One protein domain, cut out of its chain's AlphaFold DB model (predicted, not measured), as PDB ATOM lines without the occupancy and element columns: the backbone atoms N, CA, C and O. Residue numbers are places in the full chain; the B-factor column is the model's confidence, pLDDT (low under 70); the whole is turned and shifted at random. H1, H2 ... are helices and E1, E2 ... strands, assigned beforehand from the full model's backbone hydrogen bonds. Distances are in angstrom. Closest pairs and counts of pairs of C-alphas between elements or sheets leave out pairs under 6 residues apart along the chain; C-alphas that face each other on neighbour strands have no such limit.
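What this domain is: This is residues 12 to 120 of the 304 residues of an uncharacterized protein of Candidatus Dojkabacteria bacterium HGW-Dojkabacteria-1 (UniProt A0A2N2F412). A strongly twisted four-stranded sheet has helix H2 over one face, running across the strands, and a longer helix H1 packs on H2 and crosses it at a steep tilt. A long loop, residues 56 to 74, leads from edge strand E1 back to H2. The printed part has 109 residues, with two named helices and four named strands in the order H1, E1, H2, E2, E3, E4; the class is mixed, helices and strands. The sheet runs E1, E4, E3, E2, all antiparallel. The whole is compact, with a radius of gyration of the C-alphas of 13.4 A and a rounded outline of 36 by 29 by 27 A.

How they stand to each other: Start with H1, residues 24 to 41, which touches H2, residues 75 to 87: look at the C-alphas of Ser 31 and Lys 83, the closest, 5.2 A apart. The two helices run opposite ways at a steep tilt of 49 degrees. In both helices every O i to N i+4 pair is within hydrogen-bond range. Next find E1, residues 50 to 55, an edge strand antiparallel to E4, residues 112 to 117; N 51 and O 116 are 2.9 A apart, within hydrogen-bond range. H2 is on the sheet at a height over the sheet of 10.0 A, from a local plane fitted to only 6 C-alphas. It lies over E3, residues 100 to 106, and runs across the strands, at 70 degrees to E3 on the local plane. H1 is not on the sheet, but only just, with 4 pairs of C-alphas within 10 A, one pair short. E2, residues 92 to 97, is the other edge strand; E2, E3 and E4 make a meander, each strand the antiparallel neighbour of the one before. In the hairpin of E2 and E3, find N 102 and O 95 within hydrogen-bond range at 2.8 A. In the hairpin of E3 and E4, N 103 and O 115 are likewise within range at 2.8 A. H1 is apart from E2, E3 and E4.

Where its parts are: Find C-alpha 24 at (27.341, -20.812, 18.833); from there H1 runs 25.8 A to C-alpha 41 at (14.500, -23.225, -3.371). E1 measures 15.4 A, H2 18.1 A, E2 16.1 A and E3 19.4 A. E4 runs 16.4 A and ends at C-alpha 117, (24.686, -26.373, -6.418).

The domain as a whole: The two C-alphas farthest apart are those of Pro 45 and Thr 109, 37.4 A. The printed part has no cut. The link from E1 to H2, 19 residues, is long. Mean pLDDT of the printed part is 77.1; look for values under 70 at residues 44 to 47, 52 to 70, 108, 110 and 112.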
ATOM      1  N   THR A  12      38.054 -20.263   0.427       90.38
ATOM      2  CA  THR A  12      37.388 -20.851   1.607       90.38
ATOM      3  C   THR A  12      36.200 -20.006   2.029       90.38
ATOM      4  O   THR A  12      36.233 -18.784   1.887       90.38
ATOM      5  N   ILE A  13      35.168 -20.612   2.628       91.94
ATOM      6  CA  ILE A  13      34.046 -19.804   3.140       91.94
ATOM      7  C   ILE A  13      34.470 -18.905   4.313       91.94
ATOM      8  O   ILE A  13      33.745 -17.971   4.644       91.94
ATOM      9  N   ALA A  14      35.648 -19.131   4.908       89.31
ATOM     10  CA  ALA A  14      36.245 -18.237   5.903       89.31
ATOM     11  C   ALA A  14      36.522 -16.825   5.356       89.31
ATOM     12  O   ALA A  14      36.570 -15.867   6.122       89.31
ATOM     13  N   GLU A  15      36.648 -16.672   4.034       86.69
ATOM     14  CA  GLU A  15      36.815 -15.367   3.385       86.69
ATOM     15  C   GLU A  15      35.538 -14.516   3.421       86.69
ATOM     16  O   GLU A  15      35.614 -13.290   3.360       86.69
ATOM     17  N   VAL A  16      34.368 -15.152   3.553       84.31
ATOM     18  CA  VAL A  16      33.060 -14.476   3.614       84.31
ATOM     19  C   VAL A  16      32.340 -14.652   4.954       84.31
ATOM     20  O   VAL A  16      31.291 -14.047   5.168       84.31
ATOM     21  N   PHE A  17      32.880 -15.480   5.850       91.00
ATOM     22  CA  PHE A  17      32.314 -15.779   7.160       91.00
ATOM     23  C   PHE A  17      33.419 -15.971   8.208       91.00
ATOM     24  O   PHE A  17      34.044 -17.030   8.285       91.00
ATOM     25  N   ASP A  18      33.617 -14.975   9.075       88.50
ATOM     26  CA  ASP A  18      34.493 -15.121  10.241       88.50
ATOM     27  C   ASP A  18      33.728 -15.780  11.395       88.50
ATOM     28  O   ASP A  18      32.863 -15.178  12.036       88.50
ATOM     29  N   ARG A  19      34.079 -17.033  11.706       88.31
ATOM     30  CA  ARG A  19      33.499 -17.785  12.830       88.31
ATOM     31  C   ARG A  19      33.592 -17.029  14.155       88.31
ATOM     32  O   ARG A  19      32.717 -17.220  15.000       88.31
ATOM     33  N   ASN A  20      34.634 -16.230  14.373       87.50
ATOM     34  CA  ASN A  20      34.871 -15.557  15.651       87.50
ATOM     35  C   ASN A  20      33.897 -14.410  15.912       87.50
ATOM     36  O   ASN A  20      33.691 -14.042  17.070       87.50
ATOM     37  N   ASP A  21      33.253 -13.897  14.865       89.69
ATOM     38  CA  ASP A  21      32.253 -12.845  15.000       89.69
ATOM     39  C   ASP A  21      30.939 -13.367  15.589       89.69
ATOM     40  O   ASP A  21      30.119 -12.577  16.060       89.69
ATOM     41  N   PHE A  22      30.720 -14.684  15.617       91.50
ATOM     42  CA  PHE A  22      29.450 -15.288  16.015       91.50
ATOM     43  C   PHE A  22      29.597 -16.191  17.243       91.50
ATOM     44  O   PHE A  22      30.544 -16.953  17.409       91.50
ATOM     45  N   THR A  23      28.615 -16.159  18.130       91.38
ATOM     46  CA  THR A  23      28.431 -17.157  19.184       91.38
ATOM     47  C   THR A  23      27.840 -18.437  18.593       91.38
ATOM     48  O   THR A  23      27.265 -18.434  17.507       91.38
ATOM     49  N   GLU A  24      27.967 -19.565  19.297       90.12
ATOM     50  CA  GLU A  24      27.341 -20.812  18.833       90.12
ATOM     51  C   GLU A  24      25.816 -20.678  18.634       90.12
ATOM     52  O   GLU A  24      25.346 -21.074  17.570       90.12
ATOM     53  N   PRO A  25      25.044 -20.047  19.541       90.25
ATOM     54  CA  PRO A  25      23.616 -19.828  19.315       90.25
ATOM     55  C   PRO A  25      23.299 -18.954  18.085       90.25
ATOM     56  O   PRO A  25      22.322 -19.206  17.383       90.25
ATOM     57  N   GLU A  26      24.116 -17.941  17.774       91.31
ATOM     58  CA  GLU A  26      23.952 -17.163  16.533       91.31
ATOM     59  C   GLU A  26      24.190 -18.030  15.289       91.31
ATOM     60  O   GLU A  26      23.461 -17.910  14.305       91.31
ATOM     61  N   ILE A  27      25.147 -18.959  15.351       92.81
ATOM     62  CA  ILE A  27      25.392 -19.926  14.275       92.81
ATOM     63  C   ILE A  27      24.233 -20.899  14.123       92.81
ATOM     64  O   ILE A  27      23.887 -21.238  12.994       92.81
ATOM     65  N   GLU A  28      23.588 -21.322  15.210       91.44
ATOM     66  CA  GLU A  28      22.351 -22.107  15.118       91.44
ATOM     67  C   GLU A  28      21.252 -21.324  14.393       91.44
ATOM     68  O   GLU A  28      20.587 -21.855  13.499       91.44
ATOM     69  N   GLY A  29      21.112 -20.036  14.716       92.25
ATOM     70  CA  GLY A  29      20.180 -19.134  14.047       92.25
ATOM     71  C   GLY A  29      20.447 -19.009  12.544       92.25
ATOM     72  O   GLY A  29      19.535 -19.198  11.735       92.25
ATOM     73  N   LEU A  30      21.701 -18.756  12.163       93.62
ATOM     74  CA  LEU A  30      22.134 -18.685  10.764       93.62
ATOM     75  C   LEU A  30      21.941 -20.014  10.031       93.62
ATOM     76  O   LEU A  30      21.407 -20.043   8.924       93.62
ATOM     77  N   SER A  31      22.303 -21.125  10.671       92.56
ATOM     78  CA  SER A  31      22.141 -22.465  10.102       92.56
ATOM     79  C   SER A  31      20.673 -22.762   9.826       92.56
ATOM     80  O   SER A  31      20.339 -23.263   8.753       92.56
ATOM     81  N   CYS A  32      19.771 -22.394  10.742       90.56
ATOM     82  CA  CYS A  32      18.332 -22.483  10.512       90.56
ATOM     83  C   CYS A  32      17.909 -21.650   9.297       90.56
ATOM     84  O   CYS A  32      17.233 -22.170   8.410       90.56
ATOM     85  N   ALA A  33      18.299 -20.373   9.257       91.00
ATOM     86  CA  ALA A  33      17.925 -19.442   8.195       91.00
ATOM     87  C   ALA A  33      18.308 -19.974   6.803       91.00
ATOM     88  O   ALA A  33      17.449 -20.115   5.928       91.00
ATOM     89  N   ILE A  34      19.571 -20.370   6.641       90.94
ATOM     90  CA  ILE A  34      20.118 -20.893   5.383       90.94
ATOM     91  C   ILE A  34      19.488 -22.250   5.029       90.94
ATOM     92  O   ILE A  34      19.202 -22.511   3.864       90.94
ATOM     93  N   SER A  35      19.178 -23.100   6.013       89.50
ATOM     94  CA  SER A  35      18.520 -24.394   5.752       89.50
ATOM     95  C   SER A  35      17.114 -24.233   5.198       89.50
ATOM     96  O   SER A  35      16.739 -24.932   4.259       89.50
ATOM     97  N   VAL A  36      16.322 -23.316   5.772       86.88
ATOM     98  CA  VAL A  36      14.989 -23.003   5.237       86.88
ATOM     99  C   VAL A  36      15.117 -22.513   3.809       86.88
ATOM    100  O   VAL A  36      14.347 -22.943   2.951       86.88
ATOM    101  N   TYR A  37      16.077 -21.619   3.585       85.00
ATOM    102  CA  TYR A  37      16.337 -21.052   2.282       85.00
ATOM    103  C   TYR A  37      16.596 -22.152   1.249       85.00
ATOM    104  O   TYR A  37      15.768 -22.378   0.366       85.00
ATOM    105  N   VAL A  38      17.669 -22.922   1.439       83.44
ATOM    106  CA  VAL A  38      18.054 -24.015   0.539       83.44
ATOM    107  C   VAL A  38      16.879 -24.970   0.331       83.44
ATOM    108  O   VAL A  38      16.516 -25.275  -0.801       83.44
ATOM    109  N   LYS A  39      16.176 -25.363   1.399       83.50
ATOM    110  CA  LYS A  39      15.071 -26.322   1.298       83.50
ATOM    111  C   LYS A  39      13.886 -25.823   0.466       83.50
ATOM    112  O   LYS A  39      13.236 -26.626  -0.208       83.50
ATOM    113  N   VAL A  40      13.553 -24.536   0.551       77.62
ATOM    114  CA  VAL A  40      12.443 -23.954  -0.214       77.62
ATOM    115  C   VAL A  40      12.812 -23.839  -1.690       77.62
ATOM    116  O   VAL A  40      11.996 -24.212  -2.533       77.62
ATOM    117  N   PHE A  41      14.035 -23.409  -1.995       76.44
ATOM    118  CA  PHE A  41      14.500 -23.225  -3.371       76.44
ATOM    119  C   PHE A  41      14.930 -24.537  -4.056       76.44
ATOM    120  O   PHE A  41      14.873 -24.641  -5.276       76.44
ATOM    121  N   SER A  42      15.206 -25.613  -3.316       75.00
ATOM    122  CA  SER A  42      15.371 -26.946  -3.922       75.00
ATOM    123  C   SER A  42      14.047 -27.598  -4.352       75.00
ATOM    124  O   SER A  42      14.044 -28.555  -5.119       75.00
ATOM    125  N   ARG A  43      12.885 -27.112  -3.897       70.69
ATOM    126  CA  ARG A  43      11.582 -27.700  -4.269       70.69
ATOM    127  C   ARG A  43      11.020 -27.084  -5.558       70.69
ATOM    128  O   ARG A  43      11.340 -25.942  -5.894       70.69
ATOM    129  N   PRO A  44      10.130 -27.792  -6.282       58.50
ATOM    130  CA  PRO A  44       9.388 -27.190  -7.383       58.50
ATOM    131  C   PRO A  44       8.642 -25.921  -6.936       58.50
ATOM    132  O   PRO A  44       8.087 -25.904  -5.833       58.50
ATOM    133  N   PRO A  45       8.567 -24.888  -7.794       58.59
ATOM    134  CA  PRO A  45       8.975 -24.863  -9.202       58.59
ATOM    135  C   PRO A  45      10.437 -24.458  -9.452       58.59
ATOM    136  O   PRO A  45      10.806 -24.376 -10.622       58.59
ATOM    137  N   PHE A  46      11.227 -24.194  -8.411       66.56
ATOM    138  CA  PHE A  46      12.619 -23.746  -8.511       66.56
ATOM    139  C   PHE A  46      13.557 -24.892  -8.898       66.56
ATOM    140  O   PHE A  46      14.283 -24.784  -9.879       66.56
ATOM    141  N   SER A  47      13.456 -26.020  -8.182       68.81
ATOM    142  CA  SER A  47      14.270 -27.225  -8.405       68.81
ATOM    143  C   SER A  47      15.789 -26.978  -8.335       68.81
ATOM    144  O   SER A  47      16.560 -27.672  -8.998       68.81
ATOM    145  N   GLU A  48      16.224 -26.011  -7.522       72.62
ATOM    146  CA  GLU A  48      17.633 -25.644  -7.312       72.62
ATOM    147  C   GLU A  48      18.274 -26.619  -6.309       72.62
ATOM    148  O   GLU A  48      18.473 -26.327  -5.127       72.62
ATOM    149  N   ASN A  49      18.491 -27.856  -6.757       70.88
ATOM    150  CA  ASN A  49      18.906 -28.955  -5.888       70.88
ATOM    151  C   ASN A  49      20.387 -28.875  -5.496       70.88
ATOM    152  O   ASN A  49      21.245 -28.493  -6.290       70.88
ATOM    153  N   TRP A  50      20.688 -29.324  -4.278       77.06
ATOM    154  CA  TRP A  50      22.043 -29.700  -3.881       77.06
ATOM    155  C   TRP A  50      22.311 -31.131  -4.336       77.06
ATOM    156  O   TRP A  50      21.635 -32.063  -3.897       77.06
ATOM    157  N   THR A  51      23.292 -31.304  -5.218       73.06
ATOM    158  CA  THR A  51      23.720 -32.620  -5.702       73.06
ATOM    159  C   THR A  51      24.992 -33.023  -4.978       73.06
ATOM    160  O   THR A  51      25.982 -32.300  -5.003       73.06
ATOM    161  N   ILE A  52      24.974 -34.176  -4.317       69.19
ATOM    162  CA  ILE A  52      26.136 -34.677  -3.580       69.19
ATOM    163  C   ILE A  52      26.953 -35.555  -4.519       69.19
ATOM    164  O   ILE A  52      26.477 -36.601  -4.966       69.19
ATOM    165  N   GLU A  53      28.188 -35.153  -4.787       64.00
ATOM    166  CA  GLU A  53      29.171 -35.996  -5.455       64.00
ATOM    167  C   GLU A  53      30.081 -36.596  -4.385       64.00
ATOM    168  O   GLU A  53      30.777 -35.883  -3.657       64.00
ATOM    169  N   GLN A  54      30.028 -37.919  -4.231       54.88
ATOM    170  CA  GLN A  54      30.866 -38.616  -3.263       54.88
ATOM    171  C   GLN A  54      32.276 -38.810  -3.822       54.88
ATOM    172  O   GLN A  54      32.481 -39.534  -4.797       54.88
ATOM    173  N   GLY A  55      33.246 -38.190  -3.153       45.25
ATOM    174  CA  GLY A  55      34.676 -38.452  -3.280       45.25
ATOM    175  C   GLY A  55      35.211 -39.144  -2.026       45.25
ATOM    176  O   GLY A  55      36.132 -38.644  -1.396       45.25
ATOM    177  N   GLY A  56      34.608 -40.271  -1.646       40.28
ATOM    178  CA  GLY A  56      34.869 -40.976  -0.390       40.28
ATOM    179  C   GLY A  56      33.548 -41.328   0.285       40.28
ATOM    180  O   GLY A  56      32.600 -40.544   0.240       40.28
ATOM    181  N   ASP A  57      33.451 -42.533   0.834       38.00
ATOM    182  CA  ASP A  57      32.256 -42.982   1.540       38.00
ATOM    183  C   ASP A  57      31.939 -42.009   2.697       38.00
ATOM    184  O   ASP A  57      32.691 -41.918   3.656       38.00
ATOM    185  N   SER A  58      30.786 -41.332   2.621       45.19
ATOM    186  CA  SER A  58      30.120 -40.590   3.707       45.19
ATOM    187  C   SER A  58      30.695 -39.232   4.183       45.19
ATOM    188  O   SER A  58      31.814 -39.098   4.668       45.19
ATOM    189  N   LEU A  59      29.814 -38.217   4.193       49.38
ATOM    190  CA  LEU A  59      29.897 -37.005   5.023       49.38
ATOM    191  C   LEU A  59      29.794 -37.378   6.525       49.38
ATOM    192  O   LEU A  59      28.752 -37.200   7.161       49.38
ATOM    193  N   ALA A  60      30.865 -37.915   7.108       42.56
ATOM    194  CA  ALA A  60      30.892 -38.474   8.463       42.56
ATOM    195  C   ALA A  60      30.994 -37.422   9.596       42.56
ATOM    196  O   ALA A  60      31.955 -37.406  10.366       42.56
ATOM    197  N   PHE A  61      29.990 -36.550   9.740       51.38
ATOM    198  CA  PHE A  61      29.961 -35.522  10.806       51.38
ATOM    199  C   PHE A  61      28.770 -35.562  11.754       51.38
ATOM    200  O   PHE A  61      28.645 -34.716  12.639       51.38
ATOM    201  N   LEU A  62      27.884 -36.535  11.587       45.75
ATOM    202  CA  LEU A  62      26.735 -36.741  12.458       45.75
ATOM    203  C   LEU A  62      27.046 -37.991  13.277       45.75
ATOM    204  O   LEU A  62      27.259 -39.052  12.707       45.75
ATOM    205  N   THR A  63      27.190 -37.852  14.595       40.53
ATOM    206  CA  THR A  63      27.631 -38.933  15.494       40.53
ATOM    207  C   THR A  63      26.879 -40.251  15.258       40.53
ATOM    208  O   THR A  63      25.656 -40.243  15.159       40.53
ATOM    209  N   ASP A  64      27.635 -41.352  15.188       44.12
ATOM    210  CA  ASP A  64      27.282 -42.781  15.188       44.12
ATOM    211  C   ASP A  64      25.804 -43.164  14.909       44.12
ATOM    212  O   ASP A  64      24.974 -43.202  15.818       44.12
ATOM    213  N   ASN A  65      25.548 -43.577  13.651       41.22
ATOM    214  CA  ASN A  65      24.357 -44.230  13.041       41.22
ATOM    215  C   ASN A  65      23.448 -43.409  12.103       41.22
ATOM    216  O   ASN A  65      22.569 -43.997  11.476       41.22
ATOM    217  N   GLU A  66      23.683 -42.115  11.887       40.19
ATOM    218  CA  GLU A  66      22.976 -41.333  10.837       40.19
ATOM    219  C   GLU A  66      23.838 -41.125   9.565       40.19
ATOM    220  O   GLU A  66      23.461 -40.411   8.637       40.19
ATOM    221  N   ILE A  67      24.996 -41.795   9.532       44.62
ATOM    222  CA  ILE A  67      26.184 -41.530   8.701       44.62
ATOM    223  C   ILE A  67      26.047 -41.984   7.236       44.62
ATOM    224  O   ILE A  67      26.653 -41.392   6.351       44.62
ATOM    225  N   GLU A  68      25.224 -42.979   6.915       45.38
ATOM    226  CA  GLU A  68      25.126 -43.475   5.529       45.38
ATOM    227  C   GLU A  68      24.094 -42.719   4.668       45.38
ATOM    228  O   GLU A  68      24.013 -42.954   3.466       45.38
ATOM    229  N   ASN A  69      23.318 -41.791   5.248       55.00
ATOM    230  CA  ASN A  69      22.121 -41.234   4.603       55.00
ATOM    231  C   ASN A  69      21.993 -39.702   4.741       55.00
ATOM    232  O   ASN A  69      20.899 -39.211   5.041       55.00
ATOM    233  N   PHE A  70      23.068 -38.918   4.537       66.81
ATOM    234  CA  PHE A  70      22.879 -37.467   4.359       66.81
ATOM    235  C   PHE A  70      21.876 -37.257   3.224       66.81
ATOM    236  O   PHE A  70      22.067 -37.721   2.102       66.81
ATOM    237  N   ASN A  71      20.775 -36.596   3.558       70.75
ATOM    238  CA  ASN A  71      19.675 -36.378   2.652       70.75
ATOM    239  C   ASN A  71      19.415 -34.874   2.663       70.75
ATOM    240  O   ASN A  71      18.893 -34.385   3.668       70.75
ATOM    241  N   PRO A  72      19.758 -34.134   1.595       71.25
ATOM    242  CA  PRO A  72      19.478 -32.704   1.524       71.25
ATOM    243  C   PRO A  72      17.966 -32.453   1.529       71.25
ATOM    244  O   PRO A  72      17.517 -31.339   1.804       71.25
ATOM    245  N   ASP A  73      17.158 -33.502   1.300       73.00
ATOM    246  CA  ASP A  73      15.728 -33.417   1.481       73.00
ATOM    247  C   ASP A  73      15.242 -33.456   2.935       73.00
ATOM    248  O   ASP A  73      14.113 -33.020   3.189       73.00
ATOM    249  N   ASP A  74      16.060 -33.916   3.880       81.88
ATOM    250  CA  ASP A  74      15.743 -33.876   5.303       81.88
ATOM    251  C   ASP A  74      16.222 -32.552   5.920       81.88
ATOM    252  O   ASP A  74      17.404 -32.213   5.922       81.88
ATOM    253  N   GLU A  75      15.272 -31.794   6.462       82.06
ATOM    254  CA  GLU A  75      15.497 -30.465   7.045       82.06
ATOM    255  C   GLU A  75      16.483 -30.482   8.224       82.06
ATOM    256  O   GLU A  75      17.197 -29.506   8.448       82.06
ATOM    257  N   THR A  76      16.542 -31.588   8.963       82.12
ATOM    258  CA  THR A  76      17.459 -31.771  10.092       82.12
ATOM    259  C   THR A  76      18.860 -32.091   9.587       82.12
ATOM    260  O   THR A  76      19.832 -31.527  10.087       82.12
ATOM    261  N   HIS A  77      18.980 -32.962   8.580       82.25
ATOM    262  CA  HIS A  77      20.271 -33.305   7.975       82.25
ATOM    263  C   HIS A  77      20.914 -32.072   7.332       82.25
ATOM    264  O   HIS A  77      22.076 -31.774   7.614       82.25
ATOM    265  N   LEU A  78      20.147 -31.319   6.537       84.88
ATOM    266  CA  LEU A  78      20.597 -30.078   5.907       84.88
ATOM    267  C   LEU A  78      21.049 -29.041   6.946       84.88
ATOM    268  O   LEU A  78      22.140 -28.485   6.828       84.88
ATOM    269  N   TYR A  79      20.261 -28.852   8.011       87.12
ATOM    270  CA  TYR A  79      20.621 -27.972   9.123       87.12
ATOM    271  C   TYR A  79      21.946 -28.338   9.772       87.12
ATOM    272  O   TYR A  79      22.789 -27.467   9.983       87.12
ATOM    273  N   ARG A  80      22.158 -29.618  10.083       85.12
ATOM    274  CA  ARG A  80      23.395 -30.040  10.741       85.12
ATOM    275  C   ARG A  80      24.604 -29.920   9.813       85.12
ATOM    276  O   ARG A  80      25.667 -29.532  10.288       85.12
ATOM    277  N   ALA A  81      24.437 -30.184   8.516       85.06
ATOM    278  CA  ALA A  81      25.487 -29.970   7.522       85.06
ATOM    279  C   ALA A  81      25.883 -28.488   7.441       85.06
ATOM    280  O   ALA A  81      27.063 -28.163   7.547       85.06
ATOM    281  N   ILE A  82      24.908 -27.576   7.353       90.00
ATOM    282  CA  ILE A  82      25.177 -26.132   7.359       90.00
ATOM    283  C   ILE A  82      25.812 -25.697   8.683       90.00
ATOM    284  O   ILE A  82      26.826 -25.004   8.655       90.00
ATOM    285  N   LYS A  83      25.308 -26.160   9.837       90.69
ATOM    286  CA  LYS A  83      25.923 -25.869  11.144       90.69
ATOM    287  C   LYS A  83      27.381 -26.309  11.180       90.69
ATOM    288  O   LYS A  83      28.222 -25.557  11.662       90.69
ATOM    289  N   TYR A  84      27.697 -27.493  10.656       87.62
ATOM    290  CA  TYR A  84      29.079 -27.955  10.568       87.62
ATOM    291  C   TYR A  84      29.943 -27.009   9.722       87.62
ATOM    292  O   TYR A  84      31.005 -26.598  10.192       87.62
ATOM    293  N   MET A  85      29.471 -26.632   8.527       90.69
ATOM    294  CA  MET A  85      30.184 -25.713   7.633       90.69
ATOM    295  C   MET A  85      30.476 -24.377   8.326       90.69
ATOM    296  O   MET A  85      31.616 -23.927   8.344       90.69
ATOM    297  N   LEU A  86      29.479 -23.790   8.994       93.38
ATOM    298  CA  LEU A  86      29.644 -22.524   9.717       93.38
ATOM    299  C   LEU A  86      30.528 -22.649  10.960       93.38
ATOM    300  O   LEU A  86      31.210 -21.702  11.328       93.38
ATOM    301  N   MET A  87      30.535 -23.801  11.627       90.94
ATOM    302  CA  MET A  87      31.423 -24.037  12.767       90.94
ATOM    303  C   MET A  87      32.881 -24.251  12.343       90.94
ATOM    304  O   MET A  87      33.768 -24.063  13.173       90.94
ATOM    305  N   ASN A  88      33.124 -24.624  11.081       90.56
ATOM    306  CA  ASN A  88      34.441 -24.976  10.551       90.56
ATOM    307  C   ASN A  88      34.670 -24.336   9.166       90.56
ATOM    308  O   ASN A  88      34.876 -25.059   8.191       90.56
ATOM    309  N   PRO A  89      34.643 -22.997   9.043       92.38
ATOM    310  CA  PRO A  89      34.676 -22.345   7.736       92.38
ATOM    311  C   PRO A  89      35.981 -22.588   6.961       92.38
ATOM    312  O   PRO A  89      35.955 -22.707   5.742       92.38
ATOM    313  N   ASP A  90      37.109 -22.785   7.651       91.50
ATOM    314  CA  ASP A  90      38.393 -23.142   7.022       91.50
ATOM    315  C   ASP A  90      38.405 -24.558   6.412       91.50
ATOM    316  O   ASP A  90      39.317 -24.919   5.671       91.50
ATOM    317  N   LYS A  91      37.411 -25.387   6.758       89.25
ATOM    318  CA  LYS A  91      37.242 -26.765   6.275       89.25
ATOM    319  C   LYS A  91      36.278 -26.861   5.102       89.25
ATOM    320  O   LYS A  91      35.981 -27.968   4.658       89.25
ATOM    321  N   VAL A  92      35.781 -25.729   4.615       90.62
ATOM    322  CA  VAL A  92      34.873 -25.671   3.476       90.62
ATOM    323  C   VAL A  92      35.471 -24.755   2.432       90.62
ATOM    324  O   VAL A  92      35.632 -23.552   2.639       90.62
ATOM    325  N   SER A  93      35.796 -25.349   1.297       91.12
ATOM    326  CA  SER A  93      36.311 -24.634   0.142       91.12
ATOM    327  C   SER A  93      35.282 -24.568  -0.966       91.12
ATOM    328  O   SER A  93      34.505 -25.505  -1.138       91.12
ATOM    329  N   THR A  94      35.294 -23.474  -1.713       90.62
ATOM    330  CA  THR A  94      34.354 -23.206  -2.790       90.62
ATOM    331  C   THR A  94      35.092 -22.985  -4.103       90.62
ATOM    332  O   THR A  94      36.186 -22.410  -4.145       90.62
ATOM    333  N   GLU A  95      34.498 -23.484  -5.181       90.44
ATOM    334  CA  GLU A  95      34.980 -23.311  -6.548       90.44
ATOM    335  C   GLU A  95      33.787 -23.064  -7.475       90.44
ATOM    336  O   GLU A  95      32.831 -23.840  -7.486       90.44
ATOM    337  N   GLN A  96      33.860 -22.017  -8.298       86.38
ATOM    338  CA  GLN A  96      32.869 -21.782  -9.346       86.38
ATOM    339  C   GLN A  96      33.199 -22.625 -10.593       86.38
ATOM    340  O   GLN A  96      34.285 -22.523 -11.174       86.38
ATOM    341  N   GLN A  97      32.244 -23.430 -11.059       83.94
ATOM    342  CA  GLN A  97      32.317 -24.192 -12.305       83.94
ATOM    343  C   GLN A  97      31.112 -23.875 -13.204       83.94
ATOM    344  O   GLN A  97      30.076 -24.531 -13.154       83.94
ATOM    345  N   GLY A  98      31.277 -22.897 -14.098       82.38
ATOM    346  CA  GLY A  98      30.166 -22.419 -14.924       82.38
ATOM    347  C   GLY A  98      29.116 -21.737 -14.048       82.38
ATOM    348  O   GLY A  98      29.456 -20.834 -13.287       82.38
ATOM    349  N   GLU A  99      27.867 -22.186 -14.137       76.06
ATOM    350  CA  GLU A  99      26.748 -21.707 -13.307       76.06
ATOM    351  C   GLU A  99      26.676 -22.405 -11.937       76.06
ATOM    352  O   GLU A  99      25.900 -21.998 -11.079       76.06
ATOM    353  N   GLU A 100      27.486 -23.443 -11.704       82.75
ATOM    354  CA  GLU A 100      27.499 -24.182 -10.440       82.75
ATOM    355  C   GLU A 100      28.590 -23.679  -9.489       82.75
ATOM    356  O   GLU A 100      29.725 -23.431  -9.897       82.75
ATOM    357  N   GLU A 101      28.268 -23.619  -8.203       86.75
ATOM    358  CA  GLU A 101      29.225 -23.558  -7.107       86.75
ATOM    359  C   GLU A 101      29.436 -24.967  -6.532       86.75
ATOM    360  O   GLU A 101      28.486 -25.710  -6.257       86.75
ATOM    361  N   ILE A 102      30.701 -25.343  -6.356       88.75
ATOM    362  CA  ILE A 102      31.115 -26.610  -5.755       88.75
ATOM    363  C   ILE A 102      31.648 -26.322  -4.360       88.75
ATOM    364  O   ILE A 102      32.645 -25.620  -4.212       88.75
ATOM    365  N   LEU A 103      31.004 -26.894  -3.348       88.62
ATOM    366  CA  LEU A 103      31.436 -26.859  -1.957       88.62
ATOM    367  C   LEU A 103      32.161 -28.165  -1.639       88.62
ATOM    368  O   LEU A 103      31.536 -29.222  -1.599       88.62
ATOM    369  N   GLU A 104      33.460 -28.105  -1.385       88.38
ATOM    370  CA  GLU A 104      34.230 -29.234  -0.868       88.38
ATOM    371  C   GLU A 104      34.414 -29.097   0.643       88.38
ATOM    372  O   GLU A 104      34.960 -28.102   1.124       88.38
ATOM    373  N   ILE A 105      33.966 -30.110   1.382       86.81
ATOM    374  CA  ILE A 105      33.910 -30.135   2.844       86.81
ATOM    375  C   ILE A 105      34.890 -31.197   3.353       86.81
ATOM    376  O   ILE A 105      34.715 -32.384   3.068       86.81
ATOM    377  N   GLU A 106      35.901 -30.778   4.118       82.25
ATOM    378  CA  GLU A 106      36.895 -31.663   4.742       82.25
ATOM    379  C   GLU A 106      36.358 -32.260   6.051       82.25
ATOM    380  O   GLU A 106      36.073 -31.519   6.998       82.25
ATOM    381  N   THR A 107      36.283 -33.595   6.108       73.06
ATOM    382  CA  THR A 107      35.856 -34.419   7.250       73.06
ATOM    383  C   THR A 107      36.812 -34.413   8.438       73.06
ATOM    384  O   THR A 107      37.995 -34.114   8.267       73.06
ATOM    385  N   PRO A 108      36.385 -34.774   9.673       69.94
ATOM    386  CA  PRO A 108      37.318 -34.891  10.789       69.94
ATOM    387  C   PRO A 108      38.272 -36.073  10.559       69.94
ATOM    388  O   PRO A 108      39.336 -36.132  11.171       69.94
ATOM    389  N   THR A 109      37.886 -37.017   9.685       71.62
ATOM    390  CA  THR A 109      38.708 -38.131   9.197       71.62
ATOM    391  C   THR A 109      39.699 -37.700   8.107       71.62
ATOM    392  O   THR A 109      40.601 -38.473   7.790       71.62
ATOM    393  N   GLY A 110      39.597 -36.468   7.589       69.50
ATOM    394  CA  GLY A 110      40.444 -35.920   6.523       69.50
ATOM    395  C   GLY A 110      40.015 -36.315   5.104       69.50
ATOM    396  O   GLY A 110      40.773 -36.110   4.158       69.50
ATOM    397  N   GLU A 111      38.830 -36.904   4.954       73.19
ATOM    398  CA  GLU A 111      38.192 -37.193   3.667       73.19
ATOM    399  C   GLU A 111      37.460 -35.949   3.152       73.19
ATOM    400  O   GLU A 111      37.221 -34.998   3.894       73.19
ATOM    401  N   PHE A 112      37.103 -35.939   1.870       69.00
ATOM    402  CA  PHE A 112      36.395 -34.819   1.260       69.00
ATOM    403  C   PHE A 112      35.047 -35.270   0.727       69.00
ATOM    404  O   PHE A 112      34.894 -36.351   0.166       69.00
ATOM    405  N   SER A 113      34.057 -34.407   0.882       75.19
ATOM    406  CA  SER A 113      32.755 -34.563   0.248       75.19
ATOM    407  C   SER A 113      32.423 -33.304  -0.525       75.19
ATOM    408  O   SER A 113      32.657 -32.204  -0.030       75.19
ATOM    409  N   SER A 114      31.874 -33.470  -1.725       79.69
ATOM    410  CA  SER A 114      31.507 -32.352  -2.587       79.69
ATOM    411  C   SER A 114      29.997 -32.203  -2.709       79.69
ATOM    412  O   SER A 114      29.274 -33.173  -2.942       79.69
ATOM    413  N   ILE A 115      29.527 -30.968  -2.575       82.38
ATOM    414  CA  ILE A 115      28.158 -30.563  -2.877       82.38
ATOM    415  C   ILE A 115      28.224 -29.629  -4.078       82.38
ATOM    416  O   ILE A 115      28.856 -28.581  -4.010       82.38
ATOM    417  N   ARG A 116      27.555 -29.996  -5.169       82.06
ATOM    418  CA  ARG A 116      27.300 -29.103  -6.298       82.06
ATOM    419  C   ARG A 116      25.965 -28.417  -6.115       82.06
ATOM    420  O   ARG A 116      24.966 -29.059  -5.775       82.06
ATOM    421  N   THR A 117      25.929 -27.128  -6.398       78.25
ATOM    422  CA  THR A 117      24.686 -26.373  -6.418       78.25
ATOM    423  C   THR A 117      24.734 -25.310  -7.506       78.25
ATOM    424  O   THR A 117      25.764 -24.702  -7.742       78.25
ATOM    425  N   ILE A 118      23.607 -25.073  -8.175       72.06
ATOM    426  CA  ILE A 118      23.434 -23.937  -9.103       72.06
ATOM    427  C   ILE A 118      23.180 -22.635  -8.310       72.06
ATOM    428  O   ILE A 118      23.029 -21.545  -8.856       72.06
ATOM    429  N   TYR A 119      23.097 -22.745  -6.983       72.88
ATOM    430  CA  TYR A 119      22.857 -21.631  -6.098       72.88
ATOM    431  C   TYR A 119      24.190 -21.052  -5.581       72.88
ATOM    432  O   TYR A 119      25.001 -21.824  -5.074       72.88
ATOM    433  N   PRO A 120      24.399 -19.719  -5.581       75.88
ATOM    434  CA  PRO A 120      25.581 -19.099  -4.975       75.88
ATOM    435  C   PRO A 120      25.522 -19.130  -3.430       75.88
ATOM    436  O   PRO A 120      25.211 -18.130  -2.775       75.88
TER     437      PRO A 120